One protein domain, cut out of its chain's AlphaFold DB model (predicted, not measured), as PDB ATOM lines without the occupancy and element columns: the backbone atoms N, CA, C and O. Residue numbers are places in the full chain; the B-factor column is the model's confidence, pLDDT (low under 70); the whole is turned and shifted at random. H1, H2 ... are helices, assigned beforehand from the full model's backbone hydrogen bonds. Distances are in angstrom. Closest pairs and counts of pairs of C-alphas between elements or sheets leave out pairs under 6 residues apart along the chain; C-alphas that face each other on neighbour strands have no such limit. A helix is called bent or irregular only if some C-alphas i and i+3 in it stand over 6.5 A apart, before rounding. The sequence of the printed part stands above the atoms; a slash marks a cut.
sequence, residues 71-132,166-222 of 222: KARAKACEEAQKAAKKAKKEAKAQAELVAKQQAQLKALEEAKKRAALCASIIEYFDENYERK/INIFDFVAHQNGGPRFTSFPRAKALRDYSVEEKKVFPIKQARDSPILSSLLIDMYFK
ATOM      1  N   LYS A  71     -34.940 -58.928 -20.335       76.00
ATOM      2  CA  LYS A  71     -35.404 -57.627 -19.815       76.00
ATOM      3  C   LYS A  71     -36.146 -57.773 -18.480       76.00
ATOM      4  O   LYS A  71     -35.898 -56.993 -17.566       76.00
ATOM      5  N   ALA A  72     -36.986 -58.802 -18.342       73.50
ATOM      6  CA  ALA A  72     -37.683 -59.100 -17.088       73.50
ATOM      7  C   ALA A  72     -36.706 -59.448 -15.948       73.50
ATOM      8  O   ALA A  72     -36.834 -58.925 -14.845       73.50
ATOM      9  N   ARG A  73     -35.673 -60.257 -16.230       74.88
ATOM     10  CA  ARG A  73     -34.630 -60.604 -15.247       74.88
ATOM     11  C   ARG A  73     -33.787 -59.403 -14.808       74.88
ATOM     12  O   ARG A  73     -33.463 -59.300 -13.630       74.88
ATOM     13  N   ALA A  74     -33.456 -58.488 -15.723       77.62
ATOM     14  CA  ALA A  74     -32.708 -57.273 -15.388       77.62
ATOM     15  C   ALA A  74     -33.502 -56.343 -14.452       77.62
ATOM     16  O   ALA A  74     -32.962 -55.890 -13.446       77.62
ATOM     17  N   LYS A  75     -34.798 -56.136 -14.731       81.38
ATOM     18  CA  LYS A  75     -35.695 -55.341 -13.877       81.38
ATOM     19  C   LYS A  75     -35.861 -55.964 -12.484       81.38
ATOM     20  O   LYS A  75     -35.709 -55.268 -11.486       81.38
ATOM     21  N   ALA A  76     -36.081 -57.279 -12.417       77.06
ATOM     22  CA  ALA A  76     -36.190 -58.000 -11.147       77.06
ATOM     23  C   ALA A  76     -34.896 -57.926 -10.313       77.06
ATOM     24  O   ALA A  76     -34.950 -57.792  -9.094       77.06
ATOM     25  N   CYS A  77     -33.722 -57.968 -10.955       77.94
ATOM     26  CA  CYS A  77     -32.440 -57.823 -10.265       77.94
ATOM     27  C   CYS A  77     -32.230 -56.396  -9.721       77.94
ATOM     28  O   CYS A  77     -31.749 -56.238  -8.602       77.94
ATOM     29  N   GLU A  78     -32.637 -55.357 -10.456       84.62
ATOM     30  CA  GLU A  78     -32.569 -53.964  -9.988       84.62
ATOM     31  C   GLU A  78     -33.515 -53.704  -8.801       84.62
ATOM     32  O   GLU A  78     -33.126 -53.076  -7.813       84.62
ATOM     33  N   GLU A  79     -34.744 -54.222  -8.863       83.62
ATOM     34  CA  GLU A  79     -35.719 -54.139  -7.769       83.62
ATOM     35  C   GLU A  79     -35.230 -54.895  -6.525       83.62
ATOM     36  O   GLU A  79     -35.265 -54.345  -5.422       83.62
ATOM     37  N   ALA A  80     -34.659 -56.093  -6.699       82.44
ATOM     38  CA  ALA A  80     -34.038 -56.848  -5.613       82.44
ATOM     39  C   ALA A  80     -32.840 -56.105  -4.993       82.44
ATOM     40  O   ALA A  80     -32.700 -56.067  -3.770       82.44
ATOM     41  N   GLN A  81     -32.001 -55.446  -5.802       85.56
ATOM     42  CA  GLN A  81     -30.888 -54.634  -5.299       85.56
ATOM     43  C   GLN A  81     -31.368 -53.401  -4.519       85.56
ATOM     44  O   GLN A  81     -30.772 -53.051  -3.496       85.56
ATOM     45  N   LYS A  82     -32.443 -52.738  -4.962       87.00
ATOM     46  CA  LYS A  82     -33.050 -51.610  -4.233       87.00
ATOM     47  C   LYS A  82     -33.662 -52.068  -2.907       87.00
ATOM     48  O   LYS A  82     -33.419 -51.427  -1.884       87.00
ATOM     49  N   ALA A  83     -34.374 -53.195  -2.902       85.69
ATOM     50  CA  ALA A  83     -34.934 -53.794  -1.693       85.69
ATOM     51  C   ALA A  83     -33.836 -54.198  -0.694       85.69
ATOM     52  O   ALA A  83     -33.912 -53.833   0.478       85.69
ATOM     53  N   ALA A  84     -32.759 -54.838  -1.160       87.00
ATOM     54  CA  ALA A  84     -31.622 -55.206  -0.315       87.00
ATOM     55  C   ALA A  84     -30.910 -53.977   0.283       87.00
ATOM     56  O   ALA A  84     -30.542 -53.981   1.458       87.00
ATOM     57  N   LYS A  85     -30.748 -52.890  -0.488       90.81
ATOM     58  CA  LYS A  85     -30.181 -51.624   0.015       90.81
ATOM     59  C   LYS A  85     -31.077 -50.968   1.069       90.81
ATOM     60  O   LYS A  85     -30.560 -50.478   2.072       90.81
ATOM     61  N   LYS A  86     -32.398 -50.972   0.862       92.00
ATOM     62  CA  LYS A  86     -33.378 -50.452   1.826       92.00
ATOM     63  C   LYS A  86     -33.360 -51.266   3.124       92.00
ATOM     64  O   LYS A  86     -33.146 -50.681   4.181       92.00
ATOM     65  N   ALA A  87     -33.436 -52.593   3.030       89.94
ATOM     66  CA  ALA A  87     -33.372 -53.489   4.183       89.94
ATOM     67  C   ALA A  87     -32.058 -53.329   4.970       89.94
ATOM     68  O   ALA A  87     -32.069 -53.238   6.193       89.94
ATOM     69  N   LYS A  88     -30.915 -53.192   4.281       93.06
ATOM     70  CA  LYS A  88     -29.622 -52.932   4.936       93.06
ATOM     71  C   LYS A  88     -29.595 -51.582   5.666       93.06
ATOM     72  O   LYS A  88     -28.993 -51.480   6.734       93.06
ATOM     73  N   LYS A  89     -30.229 -50.545   5.108       93.00
ATOM     74  CA  LYS A  89     -30.339 -49.225   5.752       93.00
ATOM     75  C   LYS A  89     -31.228 -49.284   6.995       93.00
ATOM     76  O   LYS A  89     -30.857 -48.722   8.021       93.00
ATOM     77  N   GLU A  90     -32.355 -49.982   6.914       93.44
ATOM     78  CA  GLU A  90     -33.293 -50.165   8.028       93.44
ATOM     79  C   GLU A  90     -32.672 -50.993   9.157       93.44
ATOM     80  O   GLU A  90     -32.696 -50.560  10.305       93.44
ATOM     81  N   ALA A  91     -31.998 -52.101   8.835       93.06
ATOM     82  CA  ALA A  91     -31.271 -52.902   9.817       93.06
ATOM     83  C   ALA A  91     -30.157 -52.098  10.513       93.06
ATOM     84  O   ALA A  91     -29.982 -52.202  11.725       93.06
ATOM     85  N   LYS A  92     -29.428 -51.243   9.775       94.75
ATOM     86  CA  LYS A  92     -28.413 -50.356  10.368       94.75
ATOM     87  C   LYS A  92     -29.037 -49.340  11.331       94.75
ATOM     88  O   LYS A  92     -28.497 -49.131  12.413       94.75
ATOM     89  N   ALA A  93     -30.160 -48.727  10.956       95.19
ATOM     90  CA  ALA A  93     -30.863 -47.774  11.814       95.19
ATOM     91  C   ALA A  93     -31.422 -48.446  13.082       95.19
ATOM     92  O   ALA A  93     -31.308 -47.893  14.174       95.19
ATOM     93  N   GLN A  94     -31.967 -49.659  12.952       94.62
ATOM     94  CA  GLN A  94     -32.446 -50.446  14.089       94.62
ATOM     95  C   GLN A  94     -31.302 -50.841  15.028       94.62
ATOM     96  O   GLN A  94     -31.421 -50.667  16.237       94.62
ATOM     97  N   ALA A  95     -30.166 -51.294  14.491       95.44
ATOM     98  CA  ALA A  95     -28.990 -51.616  15.297       95.44
ATOM     99  C   ALA A  95     -28.456 -50.390  16.058       95.44
ATOM    100  O   ALA A  95     -28.105 -50.497  17.231       95.44
ATOM    101  N   GLU A  96     -28.438 -49.212  15.425       97.00
ATOM    102  CA  GLU A  96     -28.039 -47.965  16.083       97.00
ATOM    103  C   GLU A  96     -29.009 -47.570  17.209       97.00
ATOM    104  O   GLU A  96     -28.572 -47.148  18.281       97.00
ATOM    105  N   LEU A  97     -30.317 -47.739  16.997       96.88
ATOM    106  CA  LEU A  97     -31.327 -47.463  18.019       96.88
ATOM    107  C   LEU A  97     -31.171 -48.392  19.230       96.88
ATOM    108  O   LEU A  97     -31.150 -47.917  20.365       96.88
ATOM    109  N   VAL A  98     -31.001 -49.694  18.992       97.75
ATOM    110  CA  VAL A  98     -30.793 -50.685  20.057       97.75
ATOM    111  C   VAL A  98     -29.493 -50.402  20.813       97.75
ATOM    112  O   VAL A  98     -29.489 -50.421  22.043       97.75
ATOM    113  N   ALA A  99     -28.406 -50.059  20.116       97.00
ATOM    114  CA  ALA A  99     -27.143 -49.698  20.758       97.00
ATOM    115  C   ALA A  99     -27.286 -48.458  21.662       97.00
ATOM    116  O   ALA A  99     -26.776 -48.452  22.784       97.00
ATOM    117  N   LYS A 100     -28.027 -47.430  21.219       96.81
ATOM    118  CA  LYS A 100     -28.316 -46.235  22.034       96.81
ATOM    119  C   LYS A 100     -29.143 -46.575  23.275       96.81
ATOM    120  O   LYS A 100     -28.797 -46.125  24.364       96.81
ATOM    121  N   GLN A 101     -30.184 -47.395  23.133       96.56
ATOM    122  CA  GLN A 101     -31.012 -47.834  24.262       96.56
ATOM    123  C   GLN A 101     -30.199 -48.643  25.278       96.56
ATOM    124  O   GLN A 101     -30.263 -48.380  26.478       96.56
ATOM    125  N   GLN A 102     -29.374 -49.582  24.812       96.12
ATOM    126  CA  GLN A 102     -28.502 -50.366  25.687       96.12
ATOM    127  C   GLN A 102     -27.481 -49.487  26.422       96.12
ATOM    128  O   GLN A 102     -27.237 -49.705  27.608       96.12
ATOM    129  N   ALA A 103     -26.907 -48.480  25.759       95.69
ATOM    130  CA  ALA A 103     -26.006 -47.527  26.405       95.69
ATOM    131  C   ALA A 103     -26.721 -46.690  27.480       95.69
ATOM    132  O   ALA A 103     -26.180 -46.504  28.568       95.69
ATOM    133  N   GLN A 104     -27.951 -46.237  27.214       95.81
ATOM    134  CA  GLN A 104     -28.764 -45.490  28.181       95.81
ATOM    135  C   GLN A 104     -29.134 -46.329  29.405       95.81
ATOM    136  O   GLN A 104     -29.013 -45.846  30.529       95.81
ATOM    137  N   LEU A 105     -29.533 -47.589  29.208       96.69
ATOM    138  CA  LEU A 105     -29.836 -48.502  30.311       96.69
ATOM    139  C   LEU A 105     -28.599 -48.762  31.178       96.69
ATOM    140  O   LEU A 105     -28.687 -48.692  32.400       96.69
ATOM    141  N   LYS A 106     -27.432 -48.985  30.563       96.69
ATOM    142  CA  LYS A 106     -26.171 -49.148  31.304       96.69
ATOM    143  C   LYS A 106     -25.812 -47.894  32.103       96.69
ATOM    144  O   LYS A 106     -25.528 -48.001  33.292       96.69
ATOM    145  N   ALA A 107     -25.899 -46.715  31.488       94.69
ATOM    146  CA  ALA A 107     -25.635 -45.448  32.168       94.69
ATOM    147  C   ALA A 107     -26.612 -45.191  33.329       94.69
ATOM    148  O   ALA A 107     -26.205 -44.697  34.380       94.69
ATOM    149  N   LEU A 108     -27.890 -45.555  33.167       95.94
ATOM    150  CA  LEU A 108     -28.895 -45.455  34.225       95.94
ATOM    151  C   LEU A 108     -28.555 -46.366  35.411       95.94
ATOM    152  O   LEU A 108     -28.612 -45.924  36.556       95.94
ATOM    153  N   GLU A 109     -28.182 -47.617  35.152       96.06
ATOM    154  CA  GLU A 109     -27.802 -48.565  36.204       96.06
ATOM    155  C   GLU A 109     -26.520 -48.136  36.936       96.06
ATOM    156  O   GLU A 109     -26.451 -48.202  38.164       96.06
ATOM    157  N   GLU A 110     -25.520 -47.618  36.222       94.00
ATOM    158  CA  GLU A 110     -24.316 -47.044  36.834       94.00
ATOM    159  C   GLU A 110     -24.634 -45.808  37.688       94.00
ATOM    160  O   GLU A 110     -24.122 -45.674  38.804       94.00
ATOM    161  N   ALA A 111     -25.525 -44.933  37.214       91.62
ATOM    162  CA  ALA A 111     -25.974 -43.767  37.968       91.62
ATOM    163  C   ALA A 111     -26.717 -44.166  39.252       91.62
ATOM    164  O   ALA A 111     -26.458 -43.586  40.308       91.62
ATOM    165  N   LYS A 112     -27.583 -45.186  39.195       94.19
ATOM    166  CA  LYS A 112     -28.269 -45.734  40.377       94.19
ATOM    167  C   LYS A 112     -27.282 -46.304  41.391       94.19
ATOM    168  O   LYS A 112     -27.362 -45.958  42.566       94.19
ATOM    169  N   LYS A 113     -26.318 -47.121  40.948       93.19
ATOM    170  CA  LYS A 113     -25.266 -47.670  41.823       93.19
ATOM    171  C   LYS A 113     -24.475 -46.560  42.508       93.19
ATOM    172  O   LYS A 113     -24.235 -46.620  43.710       93.19
ATOM    173  N   ARG A 114     -24.120 -45.514  41.758       91.69
ATOM    174  CA  ARG A 114     -23.423 -44.349  42.310       91.69
ATOM    175  C   ARG A 114     -24.280 -43.589  43.321       91.69
ATOM    176  O   ARG A 114     -23.762 -43.195  44.360       91.69
ATOM    177  N   ALA A 115     -25.565 -43.391  43.037       91.81
ATOM    178  CA  ALA A 115     -26.486 -42.726  43.955       91.81
ATOM    179  C   ALA A 115     -26.653 -43.517  45.260       91.81
ATOM    180  O   ALA A 115     -26.575 -42.920  46.330       91.81
ATOM    181  N   ALA A 116     -26.793 -44.844  45.179       93.19
ATOM    182  CA  ALA A 116     -26.866 -45.722  46.345       93.19
ATOM    183  C   ALA A 116     -25.588 -45.661  47.195       93.19
ATOM    184  O   ALA A 116     -25.664 -45.558  48.416       93.19
ATOM    185  N   LEU A 117     -24.413 -45.639  46.556       92.50
ATOM    186  CA  LEU A 117     -23.139 -45.479  47.260       92.50
ATOM    187  C   LEU A 117     -23.016 -44.112  47.948       92.50
ATOM    188  O   LEU A 117     -22.490 -44.015  49.050       92.50
ATOM    189  N   CYS A 118     -23.497 -43.040  47.315       92.38
ATOM    190  CA  CYS A 118     -23.504 -41.728  47.959       92.38
ATOM    191  C   CYS A 118     -24.487 -41.694  49.138       92.38
ATOM    192  O   CYS A 118     -24.161 -41.118  50.169       92.38
ATOM    193  N   ALA A 119     -25.653 -42.336  49.008       92.62
ATOM    194  CA  ALA A 119     -26.642 -42.428  50.079       92.62
ATOM    195  C   ALA A 119     -26.100 -43.182  51.303       92.62
ATOM    196  O   ALA A 119     -26.229 -42.678  52.415       92.62
ATOM    197  N   SER A 120     -25.417 -44.315  51.109       93.88
ATOM    198  CA  SER A 120     -24.829 -45.067  52.227       93.88
ATOM    199  C   SER A 120     -23.718 -44.296  52.944       93.88
ATOM    200  O   SER A 120     -23.566 -44.401  54.158       93.88
ATOM    201  N   ILE A 121     -22.956 -43.475  52.217       93.56
ATOM    202  CA  ILE A 121     -21.972 -42.565  52.818       93.56
ATOM    203  C   ILE A 121     -22.664 -41.510  53.683       93.56
ATOM    204  O   ILE A 121     -22.202 -41.248  54.788       93.56
ATOM    205  N   ILE A 122     -23.748 -40.902  53.199       92.06
ATOM    206  CA  ILE A 122     -24.497 -39.893  53.964       92.06
ATOM    207  C   ILE A 122     -25.024 -40.515  55.256       92.06
ATOM    208  O   ILE A 122     -24.743 -40.003  56.333       92.06
ATOM    209  N   GLU A 123     -25.676 -41.673  55.154       92.00
ATOM    210  CA  GLU A 123     -26.201 -42.412  56.303       92.00
ATOM    211  C   GLU A 123     -25.105 -42.742  57.326       92.00
ATOM    212  O   GLU A 123     -25.270 -42.478  58.519       92.00
ATOM    213  N   TYR A 124     -23.935 -43.203  56.864       92.81
ATOM    214  CA  TYR A 124     -22.784 -43.442  57.735       92.81
ATOM    215  C   TYR A 124     -22.373 -42.177  58.504       92.81
ATOM    216  O   TYR A 124     -22.096 -42.238  59.706       92.81
ATOM    217  N   PHE A 125     -22.311 -41.019  57.843       91.81
ATOM    218  CA  PHE A 125     -21.938 -39.772  58.510       91.81
ATOM    219  C   PHE A 125     -23.006 -39.291  59.497       91.81
ATOM    220  O   PHE A 125     -22.661 -38.854  60.604       91.81
ATOM    221  N   ASP A 126     -24.275 -39.427  59.128       90.50
ATOM    222  CA  ASP A 126     -25.406 -39.052  59.967       90.50
ATOM    223  C   ASP A 126     -25.420 -39.861  61.269       90.50
ATOM    224  O   ASP A 126     -25.570 -39.300  62.357       90.50
ATOM    225  N   GLU A 127     -25.185 -41.172  61.177       90.88
ATOM    226  CA  GLU A 127     -25.118 -42.086  62.322       90.88
ATOM    227  C   GLU A 127     -23.932 -41.825  63.238       90.88
ATOM    228  O   GLU A 127     -24.075 -41.778  64.461       90.88
ATOM    229  N   ASN A 128     -22.747 -41.665  62.653       89.88
ATOM    230  CA  ASN A 128     -21.510 -41.674  63.423       89.88
ATOM    231  C   ASN A 128     -21.141 -40.296  63.984       89.88
ATOM    232  O   ASN A 128     -20.453 -40.214  65.014       89.88
ATOM    233  N   TYR A 129     -21.587 -39.217  63.330       89.38
ATOM    234  CA  TYR A 129     -21.162 -37.859  63.663       89.38
ATOM    235  C   TYR A 129     -22.315 -36.866  63.842       89.38
ATOM    236  O   TYR A 129     -22.254 -36.081  64.788       89.38
ATOM    237  N   GLU A 130     -23.349 -36.865  62.993       83.19
ATOM    238  CA  GLU A 130     -24.365 -35.793  63.037       83.19
ATOM    239  C   GLU A 130     -25.428 -35.989  64.121       83.19
ATOM    240  O   GLU A 130     -25.846 -35.015  64.743       83.19
ATOM    241  N   ARG A 131     -25.806 -37.237  64.428       83.00
ATOM    242  CA  ARG A 131     -26.756 -37.567  65.508       83.00
ATOM    243  C   ARG A 131     -26.198 -37.388  66.928       83.00
ATOM    244  O   ARG A 131     -26.899 -37.669  67.900       83.00
ATOM    245  N   LYS A 132     -24.951 -36.934  67.089       79.25
ATOM    246  CA  LYS A 132     -24.341 -36.778  68.417       79.25
ATOM    247  C   LYS A 132     -24.798 -35.494  69.114       79.25
ATOM    248  O   LYS A 132     -24.764 -34.432  68.497       79.25
ATOM    249  N   ILE A 166      -8.501 -36.100  52.340       93.38
ATOM    250  CA  ILE A 166      -8.867 -37.517  52.189       93.38
ATOM    251  C   ILE A 166     -10.011 -37.684  51.188       93.38
ATOM    252  O   ILE A 166     -10.843 -36.787  51.034       93.38
ATOM    253  N   ASN A 167     -10.092 -38.840  50.528       94.12
ATOM    254  CA  ASN A 167     -11.265 -39.177  49.726       94.12
ATOM    255  C   ASN A 167     -12.367 -39.779  50.618       94.12
ATOM    256  O   ASN A 167     -12.123 -40.722  51.369       94.12
ATOM    257  N   ILE A 168     -13.587 -39.240  50.522       93.31
ATOM    258  CA  ILE A 168     -14.731 -39.637  51.361       93.31
ATOM    259  C   ILE A 168     -15.135 -41.099  51.116       93.31
ATOM    260  O   ILE A 168     -15.451 -41.807  52.070       93.31
ATOM    261  N   PHE A 169     -15.096 -41.568  49.863       92.88
ATOM    262  CA  PHE A 169     -15.452 -42.952  49.532       92.88
ATOM    263  C   PHE A 169     -14.484 -43.933  50.186       92.88
ATOM    264  O   PHE A 169     -14.916 -44.902  50.805       92.88
ATOM    265  N   ASP A 170     -13.186 -43.654  50.091       93.81
ATOM    266  CA  ASP A 170     -12.157 -44.522  50.664       93.81
ATOM    267  C   ASP A 170     -12.176 -44.484  52.191       93.81
ATOM    268  O   ASP A 170     -11.988 -45.512  52.834       93.81
ATOM    269  N   PHE A 171     -12.451 -43.314  52.776       94.44
ATOM    270  CA  PHE A 171     -12.616 -43.174  54.218       94.44
ATOM    271  C   PHE A 171     -13.748 -44.064  54.740       94.44
ATOM    272  O   PHE A 171     -13.518 -44.881  55.624       94.44
ATOM    273  N   VAL A 172     -14.955 -43.964  54.174       93.62
ATOM    274  CA  VAL A 172     -16.087 -44.796  54.620       93.62
ATOM    275  C   VAL A 172     -15.835 -46.275  54.329       93.62
ATOM    276  O   VAL A 172     -16.121 -47.118  55.176       93.62
ATOM    277  N   ALA A 173     -15.239 -46.602  53.178       93.19
ATOM    278  CA  ALA A 173     -14.868 -47.977  52.859       93.19
ATOM    279  C   ALA A 173     -13.913 -48.565  53.907       93.19
ATOM    280  O   ALA A 173     -14.158 -49.668  54.387       93.19
ATOM    281  N   HIS A 174     -12.878 -47.825  54.315       94.56
ATOM    282  CA  HIS A 174     -11.961 -48.235  55.380       94.56
ATOM    283  C   HIS A 174     -12.685 -48.476  56.708       94.56
ATOM    284  O   HIS A 174     -12.466 -49.494  57.359       94.56
ATOM    285  N   GLN A 175     -13.583 -47.567  57.092       92.25
ATOM    286  CA  GLN A 175     -14.339 -47.701  58.338       92.25
ATOM    287  C   GLN A 175     -15.265 -48.925  58.341       92.25
ATOM    288  O   GLN A 175     -15.495 -49.509  59.395       92.25
ATOM    289  N   ASN A 176     -15.728 -49.357  57.167       91.44
ATOM    290  CA  ASN A 176     -16.521 -50.572  56.985       91.44
ATOM    291  C   ASN A 176     -15.659 -51.846  56.828       91.44
ATOM    292  O   ASN A 176     -16.142 -52.857  56.322       91.44
ATOM    293  N   GLY A 177     -14.386 -51.811  57.239       91.38
ATOM    294  CA  GLY A 177     -13.462 -52.952  57.165       91.38
ATOM    295  C   GLY A 177     -12.726 -53.087  55.828       91.38
ATOM    296  O   GLY A 177     -12.124 -54.123  55.550       91.38
ATOM    297  N   GLY A 178     -12.786 -52.057  54.985       91.88
ATOM    298  CA  GLY A 178     -12.062 -51.983  53.723       91.88
ATOM    299  C   GLY A 178     -10.573 -51.640  53.879       91.88
ATOM    300  O   GLY A 178     -10.047 -51.532  54.989       91.88
ATOM    301  N   PRO A 179      -9.866 -51.454  52.750       92.19
ATOM    302  CA  PRO A 179      -8.443 -51.140  52.754       92.19
ATOM    303  C   PRO A 179      -8.167 -49.770  53.378       92.19
ATOM    304  O   PRO A 179      -9.028 -48.891  53.407       92.19
ATOM    305  N   ARG A 180      -6.929 -49.570  53.841       91.62
ATOM    306  CA  ARG A 180      -6.480 -48.289  54.397       91.62
ATOM    307  C   ARG A 180      -6.660 -47.161  53.382       91.62
ATOM    308  O   ARG A 180      -6.139 -47.241  52.271       91.62
ATOM    309  N   PHE A 181      -7.364 -46.102  53.778       92.12
ATOM    310  CA  PHE A 181      -7.509 -44.911  52.946       92.12
ATOM    311  C   PHE A 181      -6.196 -44.117  52.883       92.12
ATOM    312  O   PHE A 181      -5.365 -44.166  53.794       92.12
ATOM    313  N   THR A 182      -6.015 -43.366  51.799       91.44
ATOM    314  CA  THR A 182      -4.829 -42.526  51.587       91.44
ATOM    315  C   THR A 182      -5.134 -41.079  51.969       91.44
ATOM    316  O   THR A 182      -6.130 -40.510  51.520       91.44
ATOM    317  N   SER A 183      -4.271 -40.482  52.794       91.12
ATOM    318  CA  SER A 183      -4.244 -39.034  53.024       91.12
ATOM    319  C   SER A 183      -3.281 -38.394  52.032       91.12
ATOM    320  O   SER A 183      -2.172 -38.888  51.814       91.12
ATOM    321  N   PHE A 184      -3.721 -37.310  51.400       91.81
ATOM    322  CA  PHE A 184      -2.942 -36.616  50.389       91.81
ATOM    323  C   PHE A 184      -2.243 -35.392  50.994       91.81
ATOM    324  O   PHE A 184      -2.841 -34.655  51.769       91.81
ATOM    325  N   PRO A 185      -0.999 -35.082  50.593       88.88
ATOM    326  CA  PRO A 185      -0.283 -33.922  51.127       88.88
ATOM    327  C   PRO A 185      -0.796 -32.586  50.566       88.88
ATOM    328  O   PRO A 185      -0.467 -31.520  51.078       88.88
ATOM    329  N   ARG A 186      -1.535 -32.611  49.449       91.69
ATOM    330  CA  ARG A 186      -2.011 -31.414  48.743       91.69
ATOM    331  C   ARG A 186      -3.400 -31.656  48.170       91.69
ATOM    332  O   ARG A 186      -3.636 -32.699  47.563       91.69
ATOM    333  N   ALA A 187      -4.248 -30.628  48.193       90.25
ATOM    334  CA  ALA A 187      -5.562 -30.653  47.541       90.25
ATOM    335  C   ALA A 187      -5.496 -31.063  46.057       90.25
ATOM    336  O   ALA A 187      -6.390 -31.739  45.562       90.25
ATOM    337  N   LYS A 188      -4.426 -30.682  45.337       90.88
ATOM    338  CA  LYS A 188      -4.242 -31.080  43.932       90.88
ATOM    339  C   LYS A 188      -4.130 -32.601  43.776       90.88
ATOM    340  O   LYS A 188      -4.767 -33.141  42.886       90.88
ATOM    341  N   ALA A 189      -3.378 -33.269  44.649       91.88
ATOM    342  CA  ALA A 189      -3.207 -34.718  44.576       91.88
ATOM    343  C   ALA A 189      -4.533 -35.450  44.841       91.88
ATOM    344  O   ALA A 189      -4.882 -36.362  44.100       91.88
ATOM    345  N   LEU A 190      -5.322 -34.976  45.815       93.62
ATOM    346  CA  LEU A 190      -6.670 -35.501  46.049       93.62
ATOM    347  C   LEU A 190      -7.595 -35.282  44.840       93.62
ATOM    348  O   LEU A 190      -8.381 -36.170  44.513       93.62
ATOM    349  N   ARG A 191      -7.512 -34.128  44.157       91.81
ATOM    350  CA  ARG A 191      -8.284 -33.884  42.924       91.81
ATOM    351  C   ARG A 191      -7.914 -34.858  41.821       91.81
ATOM    352  O   ARG A 191      -8.815 -35.476  41.267       91.81
ATOM    353  N   ASP A 192      -6.622 -34.961  41.514       92.00
ATOM    354  CA  ASP A 192      -6.123 -35.808  40.429       92.00
ATOM    355  C   ASP A 192      -6.585 -37.259  40.661       92.00
ATOM    356  O   ASP A 192      -7.256 -37.830  39.804       92.00
ATOM    357  N   TYR A 193      -6.383 -37.775  41.879       93.88
ATOM    358  CA  TYR A 193      -6.851 -39.097  42.298       93.88
ATOM    359  C   TYR A 193      -8.374 -39.260  42.176       93.88
ATOM    360  O   TYR A 193      -8.865 -40.241  41.625       93.88
ATOM    361  N   SER A 194      -9.156 -38.291  42.662       92.12
ATOM    362  CA  SER A 194     -10.623 -38.400  42.654       92.12
ATOM    363  C   SER A 194     -11.211 -38.352  41.238       92.12
ATOM    364  O   SER A 194     -12.267 -38.939  41.001       92.12
ATOM    365  N   VAL A 195     -10.553 -37.654  40.304       90.94
ATOM    366  CA  VAL A 195     -10.936 -37.620  38.882       90.94
ATOM    367  C   VAL A 195     -10.555 -38.925  38.191       90.94
ATOM    368  O   VAL A 195     -11.398 -39.491  37.494       90.94
ATOM    369  N   GLU A 196      -9.332 -39.410  38.407       91.88
ATOM    370  CA  GLU A 196      -8.821 -40.659  37.831       91.88
ATOM    371  C   GLU A 196      -9.679 -41.861  38.249       91.88
ATOM    372  O   GLU A 196     -10.208 -42.582  37.404       91.88
ATOM    373  N   GLU A 197      -9.944 -41.987  39.550       90.69
ATOM    374  CA  GLU A 197     -10.757 -43.061  40.129       90.69
ATOM    375  C   GLU A 197     -12.270 -42.831  39.985       90.69
ATOM    376  O   GLU A 197     -13.083 -43.663  40.389       90.69
ATOM    377  N   LYS A 198     -12.691 -41.678  39.443       89.44
ATOM    378  CA  LYS A 198     -14.100 -41.244  39.344       89.44
ATOM    379  C   LYS A 198     -14.839 -41.192  40.696       89.44
ATOM    380  O   LYS A 198     -16.074 -41.153  40.735       89.44
ATOM    381  N   LYS A 199     -14.106 -41.114  41.810       89.88
ATOM    382  CA  LYS A 199     -14.605 -41.040  43.197       89.88
ATOM    383  C   LYS A 199     -14.890 -39.598  43.623       89.88
ATOM    384  O   LYS A 199     -14.323 -39.089  44.590       89.88
ATOM    385  N   VAL A 200     -15.769 -38.919  42.885       90.88
ATOM    386  CA  VAL A 200     -16.171 -37.530  43.172       90.88
ATOM    387  C   VAL A 200     -17.512 -37.510  43.894       90.88
ATOM    388  O   VAL A 200     -18.513 -38.004  43.359       90.88
ATOM    389  N   PHE A 201     -17.539 -36.925  45.091       89.88
ATOM    390  CA  PHE A 201     -18.753 -36.831  45.895       89.88
ATOM    391  C   PHE A 201     -19.611 -35.624  45.462       89.88
ATOM    392  O   PHE A 201     -19.069 -34.528  45.290       89.88
ATOM    393  N   PRO A 202     -20.935 -35.776  45.263       89.25
ATOM    394  CA  PRO A 202     -21.793 -34.673  44.834       89.25
ATOM    395  C   PRO A 202     -21.924 -33.572  45.896       89.25
ATOM    396  O   PRO A 202     -22.420 -33.801  46.997       89.25
ATOM    397  N   ILE A 203     -21.581 -32.331  45.530       87.88
ATOM    398  CA  ILE A 203     -21.664 -31.169  46.436       87.88
ATOM    399  C   ILE A 203     -23.085 -30.975  46.976       87.88
ATOM    400  O   ILE A 203     -23.253 -30.673  48.153       87.88
ATOM    401  N   LYS A 204     -24.111 -31.156  46.132       86.62
ATOM    402  CA  LYS A 204     -25.516 -30.968  46.534       86.62
ATOM    403  C   LYS A 204     -25.894 -31.850  47.724       86.62
ATOM    404  O   LYS A 204     -26.530 -31.351  48.632       86.62
ATOM    405  N   GLN A 205     -25.441 -33.102  47.728       83.69
ATOM    406  CA  GLN A 205     -25.730 -34.062  48.794       83.69
ATOM    407  C   GLN A 205     -24.909 -33.802  50.059       83.69
ATOM    408  O   GLN A 205     -25.378 -34.019  51.166       83.69
ATOM    409  N   ALA A 206     -23.681 -33.302  49.916       84.62
ATOM    410  CA  ALA A 206     -22.842 -32.986  51.069       84.62
ATOM    411  C   ALA A 206     -23.267 -31.710  51.801       84.62
ATOM    412  O   ALA A 206     -22.891 -31.517  52.950       84.62
ATOM    413  N   ARG A 207     -23.978 -30.792  51.131       81.69
ATOM    414  CA  ARG A 207     -24.396 -29.514  51.731       81.69
ATOM    415  C   ARG A 207     -25.429 -29.683  52.838       81.69
ATOM    416  O   ARG A 207     -25.505 -28.800  53.690       81.69
ATOM    417  N   ASP A 208     -26.164 -30.786  52.825       81.44
ATOM    418  CA  ASP A 208     -27.161 -31.094  53.847       81.44
ATOM    419  C   ASP A 208     -26.493 -31.470  55.186       81.44
ATOM    420  O   ASP A 208     -27.069 -31.240  56.245       81.44
ATOM    421  N   SER A 209     -25.231 -31.918  55.146       82.19
ATOM    422  CA  SER A 209     -24.442 -32.366  56.299       82.19
ATOM    423  C   SER A 209     -23.253 -31.424  56.600       82.19
ATOM    424  O   SER A 209     -22.280 -31.330  55.834       82.19
ATOM    425  N   PRO A 210     -23.249 -30.671  57.722       82.69
ATOM    426  CA  PRO A 210     -22.188 -29.709  58.049       82.69
ATOM    427  C   PRO A 210     -20.817 -30.348  58.314       82.69
ATOM    428  O   PRO A 210     -19.789 -29.654  58.236       82.69
ATOM    429  N   ILE A 211     -20.786 -31.634  58.678       87.88
ATOM    430  CA  ILE A 211     -19.542 -32.383  58.881       87.88
ATOM    431  C   ILE A 211     -19.011 -32.866  57.532       87.88
ATOM    432  O   ILE A 211     -17.862 -32.575  57.191       87.88
ATOM    433  N   LEU A 212     -19.866 -33.499  56.728       88.56
ATOM    434  CA  LEU A 212     -19.507 -34.024  55.410       88.56
ATOM    435  C   LEU A 212     -19.054 -32.920  54.445       88.56
ATOM    436  O   LEU A 212     -18.005 -33.036  53.815       88.56
ATOM    437  N   SER A 213     -19.777 -31.796  54.389       86.38
ATOM    438  CA  SER A 213     -19.395 -30.628  53.575       86.38
ATOM    439  C   SER A 213     -18.016 -30.062  53.914       86.38
ATOM    440  O   SER A 213     -17.388 -29.430  53.065       86.38
ATOM    441  N   SER A 214     -17.512 -30.280  55.131       85.31
ATOM    442  CA  SER A 214     -16.189 -29.787  55.521       85.31
ATOM    443  C   SER A 214     -15.041 -30.623  54.959       85.31
ATOM    444  O   SER A 214     -13.926 -30.119  54.933       85.31
ATOM    445  N   LEU A 215     -15.298 -31.855  54.515       86.19
ATOM    446  CA  LEU A 215     -14.313 -32.729  53.867       86.19
ATOM    447  C   LEU A 215     -14.180 -32.459  52.365       86.19
ATOM    448  O   LEU A 215     -13.257 -32.957  51.723       86.19
ATOM    449  N   LEU A 216     -15.107 -31.692  51.791       86.81
ATOM    450  CA  LEU A 216     -15.079 -31.383  50.373       86.81
ATOM    451  C   LEU A 216     -13.954 -30.409  50.030       86.81
ATOM    452  O   LEU A 216     -13.684 -29.443  50.745       86.81
ATOM    453  N   ILE A 217     -13.359 -30.653  48.868       85.38
ATOM    454  CA  ILE A 217     -12.412 -29.754  48.225       85.38
ATOM    455  C   ILE A 217     -13.012 -29.188  46.939       85.38
ATOM    456  O   ILE A 217     -13.804 -29.848  46.263       85.38
ATOM    457  N   ASP A 218     -12.591 -27.981  46.573       80.94
ATOM    458  CA  ASP A 218     -12.984 -27.386  45.300       80.94
ATOM    459  C   ASP A 218     -12.336 -28.135  44.129       80.94
ATOM    460  O   ASP A 218     -11.107 -28.301  44.071       80.94
ATOM    461  N   MET A 219     -13.174 -28.547  43.177       77.94
ATOM    462  CA  MET A 219     -12.785 -29.186  41.921       77.94
ATOM    463  C   MET A 219     -12.710 -28.118  40.821       77.94
ATOM    464  O   MET A 219     -13.712 -27.806  40.184       77.94
ATOM    465  N   TYR A 220     -11.529 -27.532  40.603       75.81
ATOM    466  CA  TYR A 220     -11.288 -26.648  39.458       75.81
ATOM    467  C   TYR A 220     -10.789 -27.484  38.276       75.81
ATOM    468  O   TYR A 220      -9.709 -28.073  38.355       75.81
ATOM    469  N   PHE A 221     -11.569 -27.541  37.197       63.56
ATOM    470  CA  PHE A 221     -11.130 -28.096  35.916       63.56
ATOM    471  C   PHE A 221     -10.396 -26.982  35.160       63.56
ATOM    472  O   PHE A 221     -10.964 -25.906  34.972       63.56
ATOM    473  N   LYS A 222      -9.119 -27.203  34.841       53.94
ATOM    474  CA  LYS A 222      -8.291 -26.269  34.068       53.94
ATOM    475  C   LYS A 222      -8.387 -26.584  32.585       53.94
ATOM    476  O   LYS A 222      -8.455 -27.792  32.272       53.94
TER     477      LYS A 222
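AT A GLANCE: This is residues 71 to 132 and 166 to 222 of the 222 residues of an uncharacterized protein of Friedmanniomyces endolithicus (UniProt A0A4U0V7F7). The longest helix, H1, is a long shaft with a small head at one end: its residues 71 to 113 stick out alone, and its last part runs into a group of four shorter helices, H2, H3, H4 and H5, with the loops between them. In the head, H2 packs on H1 near residues 121 to 124, the short H4 and H5 come close to H1, and H3 keeps away from it. The printed part has 119 residues with five named helices, H1, H2, H3, H4 and H5 in that order along the chain, and no named strand; its class is all helix. The whole is extended, with a radius of gyration of the C-alphas of 25.9 A and spans of 90 by 32 by 26 A, the arm of H1 making the length.

IN THESE COORDINATES: Find C-alpha 71 at (-35.404, -57.627, -19.815), where H1, residues 71 to 130, begins; from there look mainly along rising z to C-alpha 130 at (-24.365, -35.793, 63.037), 86.4 A away. H1 is neither bent nor irregular, but only just: C-alphas 127 and 130 are 6.4 A apart. After the cut, look at residues 168 to 175 for H2, which is 10.7 A long from first to last C-alpha. Further along, residues 187 to 196 form H3, 14.3 A long. Two helices of four residues follow: H4, residues 203 to 206, is 5.1 A long, and H5, residues 212 to 215, is 5.6 A long. H5 ends at C-alpha 215, at (-14.313, -32.729, 53.867).

HOW THE PARTS SIT: Start at H1 and look at its residues 121 to 124, which alone touch H2. The closest C-alphas of the two helices are those of Ile 121 and Val 172, 6.5 A apart. H1 and H2 run the same way at a steep tilt of 59 degrees. Next, look at Ile 122 and Ala 206, whose C-alphas, 7.7 A apart, are the closest of H1 and H4; these two helices are close but not clearly touching. H1 and H5 are also close but not clearly touching, and their closest C-alphas, those of Phe 125 and Leu 212, are 7.0 A apart. H4 and H5 only just touch, with 3 pairs of C-alphas within 8 A, and they touch only at the corner by their link; the closest C-alphas are those of Ala 206 and Ser 213, 4.9 A apart. H2 and H5 are close but not clearly touching, the closest C-alphas being those of Ile 168 and Leu 215 at 7.4 A. H3 touches no helix and is apart from H1, H2, H4 and H5. H2 and H4 are apart too. In the backbones of H1, H2 and H3, every O i to N i+4 pair is within hydrogen-bond range; H4 and H5 are too short for such a pair, and each has its one O i to N i+3 pair within range.

THE WHOLE: The two C-alphas farthest apart are those of Lys 71 and Lys 132, at 91.3 A. Residues 71 to 113 of H1 stand free; without them, the body of 76 residues spans 37 by 27 by 23 A, with a radius of gyration of 12.3 A. Look for the cut after Lys 132: residues 133 to 165 are not printed, and C-alphas 132 and 166 are 22.4 A apart across it. The link from H1 to H2 is the link across the cut. Of the links that are printed whole, H2 to H3 is long with 11 residues, H3 to H4 is short with 6, and H4 to H5 is tight with 5. The printed part ends at Lys 222, the chain's last residue. The mean pLDDT of the printed part is 89.3, and residues 221 to 222 are under 70.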